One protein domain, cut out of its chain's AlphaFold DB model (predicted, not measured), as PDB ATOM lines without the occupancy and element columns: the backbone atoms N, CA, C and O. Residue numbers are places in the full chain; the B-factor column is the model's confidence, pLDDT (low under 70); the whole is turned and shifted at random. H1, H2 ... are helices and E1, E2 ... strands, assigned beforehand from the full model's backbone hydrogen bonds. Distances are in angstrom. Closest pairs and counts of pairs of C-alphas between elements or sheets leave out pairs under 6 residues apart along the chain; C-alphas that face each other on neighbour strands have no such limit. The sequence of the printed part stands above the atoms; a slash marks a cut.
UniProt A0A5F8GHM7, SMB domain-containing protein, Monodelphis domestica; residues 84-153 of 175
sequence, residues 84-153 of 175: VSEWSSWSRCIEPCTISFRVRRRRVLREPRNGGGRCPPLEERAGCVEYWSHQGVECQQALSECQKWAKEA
ATOM      1  N   VAL A  84     110.240 143.249 136.348       98.50
ATOM      2  CA  VAL A  84     108.933 143.891 136.550       98.50
ATOM      3  C   VAL A  84     108.806 144.406 137.979       98.50
ATOM      4  O   VAL A  84     109.527 143.965 138.869       98.50
ATOM      5  N   SER A  85     107.901 145.358 138.195       98.50
ATOM      6  CA  SER A  85     107.577 145.854 139.528       98.50
ATOM      7  C   SER A  85     106.778 144.832 140.330       98.50
ATOM      8  O   SER A  85     106.166 143.916 139.772       98.50
ATOM      9  N   GLU A  86     106.675 145.096 141.630       98.00
ATOM     10  CA  GLU A  86     105.590 144.556 142.442       98.00
ATOM     11  C   GLU A  86     104.218 144.850 141.826       98.00
ATOM     12  O   GLU A  86     104.035 145.799 141.044       98.00
ATOM     13  N   TRP A  87     103.253 144.011 142.187       98.00
ATOM     14  CA  TRP A  87     101.859 144.186 141.806       98.00
ATOM     15  C   TRP A  87     101.240 145.419 142.472       98.00
ATOM     16  O   TRP A  87     101.477 145.705 143.645       98.00
ATOM     17  N   SER A  88     100.367 146.110 141.740       97.50
ATOM     18  CA  SER A  88      99.432 147.060 142.332       97.50
ATOM     19  C   SER A  88      98.496 146.360 143.320       97.50
ATOM     20  O   SER A  88      98.246 145.153 143.233       97.50
ATOM     21  N   SER A  89      97.856 147.151 144.180       96.62
ATOM     22  CA  SER A  89      96.597 146.732 144.798       96.62
ATOM     23  C   SER A  89      95.603 146.271 143.727       96.62
ATOM     24  O   SER A  89      95.608 146.769 142.595       96.62
ATOM     25  N   TRP A  90      94.741 145.325 144.097       94.94
ATOM     26  CA  TRP A  90      93.585 144.953 143.289       94.94
ATOM     27  C   TRP A  90      92.662 146.158 143.078       94.94
ATOM     28  O   TRP A  90      92.450 146.951 143.998       94.94
ATOM     29  N   SER A  91      92.087 146.275 141.881       93.75
ATOM     30  CA  SER A  91      90.968 147.176 141.626       93.75
ATOM     31  C   SER A  91      89.727 146.753 142.420       93.75
ATOM     32  O   SER A  91      89.635 145.630 142.926       93.75
ATOM     33  N   ARG A  92      88.725 147.639 142.439       90.50
ATOM     34  CA  ARG A  92      87.328 147.233 142.647       90.50
ATOM     35  C   ARG A  92      86.887 146.225 141.580       90.50
ATOM     36  O   ARG A  92      87.549 146.098 140.543       90.50
ATOM     37  N   CYS A  93      85.787 145.524 141.823       88.19
ATOM     38  CA  CYS A  93      85.108 144.769 140.774       88.19
ATOM     39  C   CYS A  93      84.779 145.693 139.594       88.19
ATOM     40  O   CYS A  93      84.411 146.851 139.794       88.19
ATOM     41  N   ILE A  94      84.951 145.188 138.370       91.19
ATOM     42  CA  ILE A  94      84.633 145.938 137.147       91.19
ATOM     43  C   ILE A  94      83.137 146.263 137.094       91.19
ATOM     44  O   ILE A  94      82.768 147.373 136.721       91.19
ATOM     45  N   GLU A  95      82.301 145.331 137.547       88.69
ATOM     46  CA  GLU A  95      80.882 145.557 137.803       88.69
ATOM     47  C   GLU A  95      80.586 145.286 139.291       88.69
ATOM     48  O   GLU A  95      80.849 144.181 139.772       88.69
ATOM     49  N   PRO A  96      80.095 146.278 140.058       84.25
ATOM     50  CA  PRO A  96      79.587 146.052 141.407       84.25
ATOM     51  C   PRO A  96      78.173 145.451 141.363       84.25
ATOM     52  O   PRO A  96      77.466 145.571 140.365       84.25
ATOM     53  N   CYS A  97      77.727 144.847 142.468       81.56
ATOM     54  CA  CYS A  97      76.442 144.146 142.596       81.56
ATOM     55  C   CYS A  97      76.239 142.882 141.734       81.56
ATOM     56  O   CYS A  97      75.223 142.213 141.917       81.56
ATOM     57  N   THR A  98      77.177 142.516 140.857       82.62
ATOM     58  CA  THR A  98      77.149 141.281 140.053       82.62
ATOM     59  C   THR A  98      78.375 140.407 140.344       82.62
ATOM     60  O   THR A  98      79.347 140.857 140.961       82.62
ATOM     61  N   ILE A  99      78.336 139.137 139.925       83.81
ATOM     62  CA  ILE A  99      79.538 138.293 139.880       83.81
ATOM     63  C   ILE A  99      80.381 138.771 138.695       83.81
ATOM     64  O   ILE A  99      79.966 138.667 137.542       83.81
ATOM     65  N   SER A 100      81.560 139.313 138.985       86.06
ATOM     66  CA  SER A 100      82.430 139.963 138.008       86.06
ATOM     67  C   SER A 100      83.892 139.578 138.260       86.06
ATOM     68  O   SER A 100      84.198 138.596 138.938       86.06
ATOM     69  N   PHE A 101      84.826 140.347 137.709       88.12
ATOM     70  CA  PHE A 101      86.248 140.222 137.999       88.12
ATOM     71  C   PHE A 101      86.840 141.563 138.431       88.12
ATOM     72  O   PHE A 101      86.294 142.636 138.178       88.12
ATOM     73  N   ARG A 102      88.004 141.489 139.066       91.19
ATOM     74  CA  ARG A 102      88.874 142.618 139.408       91.19
ATOM     75  C   ARG A 102      90.255 142.404 138.806       91.19
ATOM     76  O   ARG A 102      90.633 141.280 138.472       91.19
ATOM     77  N   VAL A 103      91.009 143.488 138.671       95.06
ATOM     78  CA  VAL A 103      92.276 143.532 137.941       95.06
ATOM     79  C   VAL A 103      93.381 144.079 138.843       95.06
ATOM     80  O   VAL A 103      93.166 145.049 139.568       95.06
ATOM     81  N   ARG A 104      94.582 143.501 138.777       97.69
ATOM     82  CA  ARG A 104      95.812 144.147 139.267       97.69
ATOM     83  C   ARG A 104      96.853 144.212 138.160       97.69
ATOM     84  O   ARG A 104      96.831 143.407 137.230       97.69
ATOM     85  N   ARG A 105      97.745 145.200 138.236       98.06
ATOM     86  CA  ARG A 105      98.749 145.477 137.202       98.06
ATOM     87  C   ARG A 105     100.129 145.682 137.805       98.06
ATOM     88  O   ARG A 105     100.256 146.149 138.933       98.06
ATOM     89  N   ARG A 106     101.162 145.374 137.035       98.38
ATOM     90  CA  ARG A 106     102.559 145.730 137.308       98.38
ATOM     91  C   ARG A 106     103.192 146.283 136.040       98.38
ATOM     92  O   ARG A 106     102.678 146.061 134.946       98.38
ATOM     93  N   ARG A 107     104.292 147.019 136.174       98.19
ATOM     94  CA  ARG A 107     105.008 147.611 135.033       98.19
ATOM     95  C   ARG A 107     106.359 146.945 134.824       98.19
ATOM     96  O   ARG A 107     106.932 146.399 135.763       98.19
ATOM     97  N   VAL A 108     106.888 147.041 133.610       98.44
ATOM     98  CA  VAL A 108     108.290 146.715 133.347       98.44
ATOM     99  C   VAL A 108     109.176 147.775 134.015       98.44
ATOM    100  O   VAL A 108     108.895 148.970 133.945       98.44
ATOM    101  N   LEU A 109     110.215 147.322 134.714       97.94
ATOM    102  CA  LEU A 109     111.293 148.146 135.271       97.94
ATOM    103  C   LEU A 109     112.564 148.057 134.416       97.94
ATOM    104  O   LEU A 109     113.338 149.009 134.366       97.94
ATOM    105  N   ARG A 110     112.774 146.926 133.734       96.62
ATOM    106  CA  ARG A 110     113.845 146.724 132.755       96.62
ATOM    107  C   ARG A 110     113.354 145.801 131.646       96.62
ATOM    108  O   ARG A 110     113.014 144.655 131.929       96.62
ATOM    109  N   GLU A 111     113.348 146.296 130.413       95.00
ATOM    110  CA  GLU A 111     113.029 145.494 129.227       95.00
ATOM    111  C   GLU A 111     114.062 144.375 129.005       95.00
ATOM    112  O   GLU A 111     115.242 144.561 129.331       95.00
ATOM    113  N   PRO A 112     113.656 143.221 128.443       94.19
ATOM    114  CA  PRO A 112     114.581 142.158 128.104       94.19
ATOM    115  C   PRO A 112     115.435 142.552 126.895       94.19
ATOM    116  O   PRO A 112     114.951 143.197 125.960       94.19
ATOM    117  N   ARG A 113     116.709 142.151 126.907       90.81
ATOM    118  CA  ARG A 113     117.661 142.385 125.809       90.81
ATOM    119  C   ARG A 113     118.456 141.127 125.487       90.81
ATOM    120  O   ARG A 113     118.610 140.252 126.340       90.81
ATOM    121  N   ASN A 114     119.010 141.088 124.282       88.88
ATOM    122  CA  ASN A 114     119.987 140.102 123.822       88.88
ATOM    123  C   ASN A 114     119.530 138.640 123.995       88.88
ATOM    124  O   ASN A 114     120.232 137.811 124.567       88.88
ATOM    125  N   GLY A 115     118.295 138.337 123.582       84.00
ATOM    126  CA  GLY A 115     117.711 136.998 123.745       84.00
ATOM    127  C   GLY A 115     117.268 136.660 125.177       84.00
ATOM    128  O   GLY A 115     116.888 135.522 125.450       84.00
ATOM    129  N   GLY A 116     117.284 137.633 126.092       89.38
ATOM    130  CA  GLY A 116     116.743 137.489 127.440       89.38
ATOM    131  C   GLY A 116     115.257 137.124 127.462       89.38
ATOM    132  O   GLY A 116     114.477 137.506 126.587       89.38
ATOM    133  N   GLY A 117     114.853 136.378 128.493       90.44
ATOM    134  CA  GLY A 117     113.475 135.914 128.654       90.44
ATOM    135  C   GLY A 117     112.455 137.059 128.642       90.44
ATOM    136  O   GLY A 117     112.649 138.079 129.311       90.44
ATOM    137  N   ARG A 118     111.362 136.862 127.889       92.69
ATOM    138  CA  ARG A 118     110.240 137.811 127.770       92.69
ATOM    139  C   ARG A 118     109.687 138.190 129.146       92.69
ATOM    140  O   ARG A 118     109.713 137.383 130.074       92.69
ATOM    141  N   CYS A 119     109.129 139.393 129.259       96.19
ATOM    142  CA  CYS A 119     108.464 139.814 130.486       96.19
ATOM    143  C   CYS A 119     107.319 138.862 130.875       96.19
ATOM    144  O   CYS A 119     106.556 138.436 130.001       96.19
ATOM    145  N   PRO A 120     107.160 138.551 132.175       96.88
ATOM    146  CA  PRO A 120     105.993 137.828 132.663       96.88
ATOM    147  C   PRO A 120     104.728 138.705 132.535       96.88
ATOM    148  O   PRO A 120     104.844 139.920 132.344       96.88
ATOM    149  N   PRO A 121     103.513 138.136 132.678       96.69
ATOM    150  CA  PRO A 121     102.265 138.883 132.525       96.69
ATOM    151  C   PRO A 121     102.213 140.155 133.383       96.69
ATOM    152  O   PRO A 121     102.545 140.124 134.572       96.69
ATOM    153  N   LEU A 122     101.799 141.266 132.768       98.00
ATOM    154  CA  LEU A 122     101.727 142.597 133.391       98.00
ATOM    155  C   LEU A 122     100.343 142.922 133.977       98.00
ATOM    156  O   LEU A 122     100.199 143.888 134.723       98.00
ATOM    157  N   GLU A 123      99.336 142.110 133.660       97.88
ATOM    158  CA  GLU A 123      97.974 142.196 134.183       97.88
ATOM    159  C   GLU A 123      97.545 140.823 134.712       97.88
ATOM    160  O   GLU A 123      97.877 139.795 134.123       97.88
ATOM    161  N   GLU A 124      96.802 140.815 135.815       95.75
ATOM    162  CA  GLU A 124      96.202 139.626 136.417       95.75
ATOM    163  C   GLU A 124      94.736 139.905 136.757       95.75
ATOM    164  O   GLU A 124      94.374 141.032 137.115       95.75
ATOM    165  N   ARG A 125      93.888 138.880 136.635       94.44
ATOM    166  CA  ARG A 125      92.438 138.957 136.839       94.44
ATOM    167  C   ARG A 125      91.987 137.884 137.820       94.44
ATOM    168  O   ARG A 125      92.453 136.752 137.736       94.44
ATOM    169  N   ALA A 126      91.068 138.237 138.712       88.44
ATOM    170  CA  ALA A 126      90.461 137.318 139.672       88.44
ATOM    171  C   ALA A 126      88.955 137.585 139.783       88.44
ATOM    172  O   ALA A 126      88.544 138.743 139.688       88.44
ATOM    173  N   GLY A 127      88.162 136.532 140.009       84.94
ATOM    174  CA  GLY A 127      86.731 136.643 140.310       84.94
ATOM    175  C   GLY A 127      86.474 137.484 141.563       84.94
ATOM    176  O   GLY A 127      87.326 137.565 142.460       84.94
ATOM    177  N   CYS A 128      85.347 138.192 141.588       84.75
ATOM    178  CA  CYS A 128      84.919 138.975 142.738       84.75
ATOM    179  C   CYS A 128      83.419 139.303 142.707       84.75
ATOM    180  O   CYS A 128      82.768 139.279 141.664       84.75
ATOM    181  N   VAL A 129      82.897 139.678 143.874       83.75
ATOM    182  CA  VAL A 129      81.560 140.249 144.055       83.75
ATOM    183  C   VAL A 129      81.654 141.402 145.058       83.75
ATOM    184  O   VAL A 129      82.279 141.267 146.112       83.75
ATOM    185  N   GLU A 130      81.059 142.549 144.727       84.38
ATOM    186  CA  GLU A 130      80.930 143.702 145.628       84.38
ATOM    187  C   GLU A 130      79.476 143.832 146.099       84.38
ATOM    188  O   GLU A 130      78.564 143.946 145.284       84.38
ATOM    189  N   TYR A 131      79.272 143.844 147.421       79.69
ATOM    190  CA  TYR A 131      77.951 143.987 148.057       79.69
ATOM    191  C   TYR A 131      77.472 145.442 148.182       79.69
ATOM    192  O   TYR A 131      76.378 145.684 148.684       79.69
ATOM    193  N   TRP A 132      78.274 146.404 147.722       83.88
ATOM    194  CA  TRP A 132      77.958 147.831 147.736       83.88
ATOM    195  C   TRP A 132      78.269 148.446 146.375       83.88
ATOM    196  O   TRP A 132      79.338 148.218 145.811       83.88
ATOM    197  N   SER A 133      77.351 149.256 145.852       83.12
ATOM    198  CA  SER A 133      77.580 150.020 144.630       83.12
ATOM    199  C   SER A 133      78.587 151.151 144.867       83.12
ATOM    200  O   SER A 133      78.819 151.598 145.991       83.12
ATOM    201  N   HIS A 134      79.140 151.709 143.788       82.56
ATOM    202  CA  HIS A 134      80.000 152.896 143.876       82.56
ATOM    203  C   HIS A 134      79.282 154.151 144.414       82.56
ATOM    204  O   HIS A 134      79.950 155.131 144.734       82.56
ATOM    205  N   GLN A 135      77.949 154.119 144.520       86.06
ATOM    206  CA  GLN A 135      77.108 155.165 145.112       86.06
ATOM    207  C   GLN A 135      76.755 154.879 146.588       86.06
ATOM    208  O   GLN A 135      75.988 155.630 147.182       86.06
ATOM    209  N   GLY A 136      77.290 153.806 147.188       84.25
ATOM    210  CA  GLY A 136      77.018 153.432 148.581       84.25
ATOM    211  C   GLY A 136      75.672 152.736 148.804       84.25
ATOM    212  O   GLY A 136      75.188 152.705 149.930       84.25
ATOM    213  N   VAL A 137      75.061 152.178 147.753       84.75
ATOM    214  CA  VAL A 137      73.796 151.426 147.842       84.75
ATOM    215  C   VAL A 137      74.089 149.936 148.026       84.75
ATOM    216  O   VAL A 137      74.923 149.391 147.304       84.75
ATOM    217  N   GLU A 138      73.410 149.277 148.964       82.44
ATOM    218  CA  GLU A 138      73.580 147.843 149.227       82.44
ATOM    219  C   GLU A 138      72.982 146.977 148.102       82.44
ATOM    220  O   GLU A 138      71.846 147.171 147.659       82.44
ATOM    221  N   CYS A 139      73.748 145.995 147.636       79.62
ATOM    222  CA  CYS A 139      73.406 145.144 146.503       79.62
ATOM    223  C   CYS A 139      72.507 143.968 146.926       79.62
ATOM    224  O   CYS A 139      72.981 142.846 147.107       79.62
ATOM    225  N   GLN A 140      71.194 144.199 147.022       68.44
ATOM    226  CA  GLN A 140      70.207 143.202 147.484       68.44
ATOM    227  C   GLN A 140      70.206 141.864 146.706       68.44
ATOM    228  O   GLN A 140      69.752 140.851 147.233       68.44
ATOM    229  N   GLN A 141      70.701 141.840 145.462       65.12
ATOM    230  CA  GLN A 141      70.680 140.662 144.579       65.12
ATOM    231  C   GLN A 141      72.015 139.890 144.521       65.12
ATOM    232  O   GLN A 141      72.006 138.690 144.257       65.12
ATOM    233  N   ALA A 142      73.150 140.516 144.850       57.97
ATOM    234  CA  ALA A 142      74.482 139.906 144.714       57.97
ATOM    235  C   ALA A 142      74.666 138.630 145.568       57.97
ATOM    236  O   ALA A 142      75.410 137.714 145.212       57.97
ATOM    237  N   LEU A 143      73.967 138.558 146.705       58.34
ATOM    238  CA  LEU A 143      74.024 137.431 147.640       58.34
ATOM    239  C   LEU A 143      73.278 136.185 147.138       58.34
ATOM    240  O   LEU A 143      73.725 135.068 147.402       58.34
ATOM    241  N   SER A 144      72.158 136.342 146.423       57.56
ATOM    242  CA  SER A 144      71.345 135.197 145.987       57.56
ATOM    243  C   SER A 144      71.970 134.460 144.797       57.56
ATOM    244  O   SER A 144      71.843 133.237 144.697       57.56
ATOM    245  N   GLU A 145      72.718 135.163 143.940       59.50
ATOM    246  CA  GLU A 145      73.405 134.556 142.797       59.50
ATOM    247  C   GLU A 145      74.613 133.704 143.214       59.50
ATOM    248  O   GLU A 145      74.652 132.527 142.848       59.50
ATOM    249  N   CYS A 146      75.534 134.197 144.058       56.56
ATOM    250  CA  CYS A 146      76.632 133.354 144.574       56.56
ATOM    251  C   CYS A 146      76.094 132.130 145.347       56.56
ATOM    252  O   CYS A 146      76.637 131.032 145.216       56.56
ATOM    253  N   GLN A 147      74.985 132.261 146.093       62.03
ATOM    254  CA  GLN A 147      74.331 131.119 146.756       62.03
ATOM    255  C   GLN A 147      73.766 130.081 145.772       62.03
ATOM    256  O   GLN A 147      73.748 128.889 146.088       62.03
ATOM    257  N   LYS A 148      73.296 130.505 144.594       60.97
ATOM    258  CA  LYS A 148      72.841 129.603 143.529       60.97
ATOM    259  C   LYS A 148      74.027 128.908 142.854       60.97
ATOM    260  O   LYS A 148      74.023 127.685 142.737       60.97
ATOM    261  N   TRP A 149      75.070 129.655 142.494       53.59
ATOM    262  CA  TRP A 149      76.279 129.114 141.857       53.59
ATOM    263  C   TRP A 149      77.018 128.112 142.759       53.59
ATOM    264  O   TRP A 149      77.461 127.069 142.278       53.59
ATOM    265  N   ALA A 150      77.051 128.355 144.074       57.41
ATOM    266  CA  ALA A 150      77.591 127.414 145.057       57.41
ATOM    267  C   ALA A 150      76.829 126.072 145.110       57.41
ATOM    268  O   ALA A 150      77.429 125.040 145.404       57.41
ATOM    269  N   LYS A 151      75.521 126.060 144.806       56.44
ATOM    270  CA  LYS A 151      74.692 124.838 144.776       56.44
ATOM    271  C   LYS A 151      74.802 124.061 143.465       56.44
ATOM    272  O   LYS A 151      74.624 122.849 143.471       56.44
ATOM    273  N   GLU A 152      75.106 124.733 142.355       57.97
ATOM    274  CA  GLU A 152      75.240 124.110 141.027       57.97
ATOM    275  C   GLU A 152      76.641 123.515 140.762       57.97
ATOM    276  O   GLU A 152      76.899 123.016 139.669       57.97
ATOM    277  N   ALA A 153      77.547 123.548 141.752       51.75
ATOM    278  CA  ALA A 153      78.869 122.901 141.750       51.75
ATOM    279  C   ALA A 153      79.790 123.235 140.550       51.75
ATOM    280  O   ALA A 153      80.762 122.528 140.283       51.75
TER     281      ALA A 153
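Overview. This is residues 84 to 153 of the 175 residues of the protein "SMB domain-containing protein" of Monodelphis domestica (UniProt A0A5F8GHM7). With little regular structure, this is a flat antiparallel ribbon of two strands, E1 and E3, with helix H1 set crosswise at one end and a loop, whose residues 112 to 118 stand free, sticking out at the other. The printed part has 70 residues, 27 of them in named elements, under half: E1, E2, E3, then H1, mixed in class. It is extended, radius of gyration of the C-alphas 17.5 A, spanning 55 by 32 by 13 A.

Arrangement. E1, residues 99 to 105, runs on into E2, residues 108 to 110, at 20 degrees; E2 pairs with no named strand. E3, residues 123 to 129, is antiparallel to E1 at 150 degrees, with N 102 and O 126 2.9 A apart. The closest C-alphas of E3 and H1, residues 142 to 151, are Val 129 and Ala 142, 7.1 A. In H1, 4 of 6 O i to N i+4 pairs are within hydrogen-bond range.

Along the chain. E1 starts at C-alpha 99 (79.538, 138.293, 139.880) and measures 20.7 A, E2 5.6 A, E3 19.3 A; H1, 15.1 A, ends at C-alpha 151 (74.692, 124.838, 144.776).

Size, cuts and confidence. The printed part has no cut. Links E2 to E3 and E3 to H1 are long. Residues 140 to 153 have pLDDT under 70.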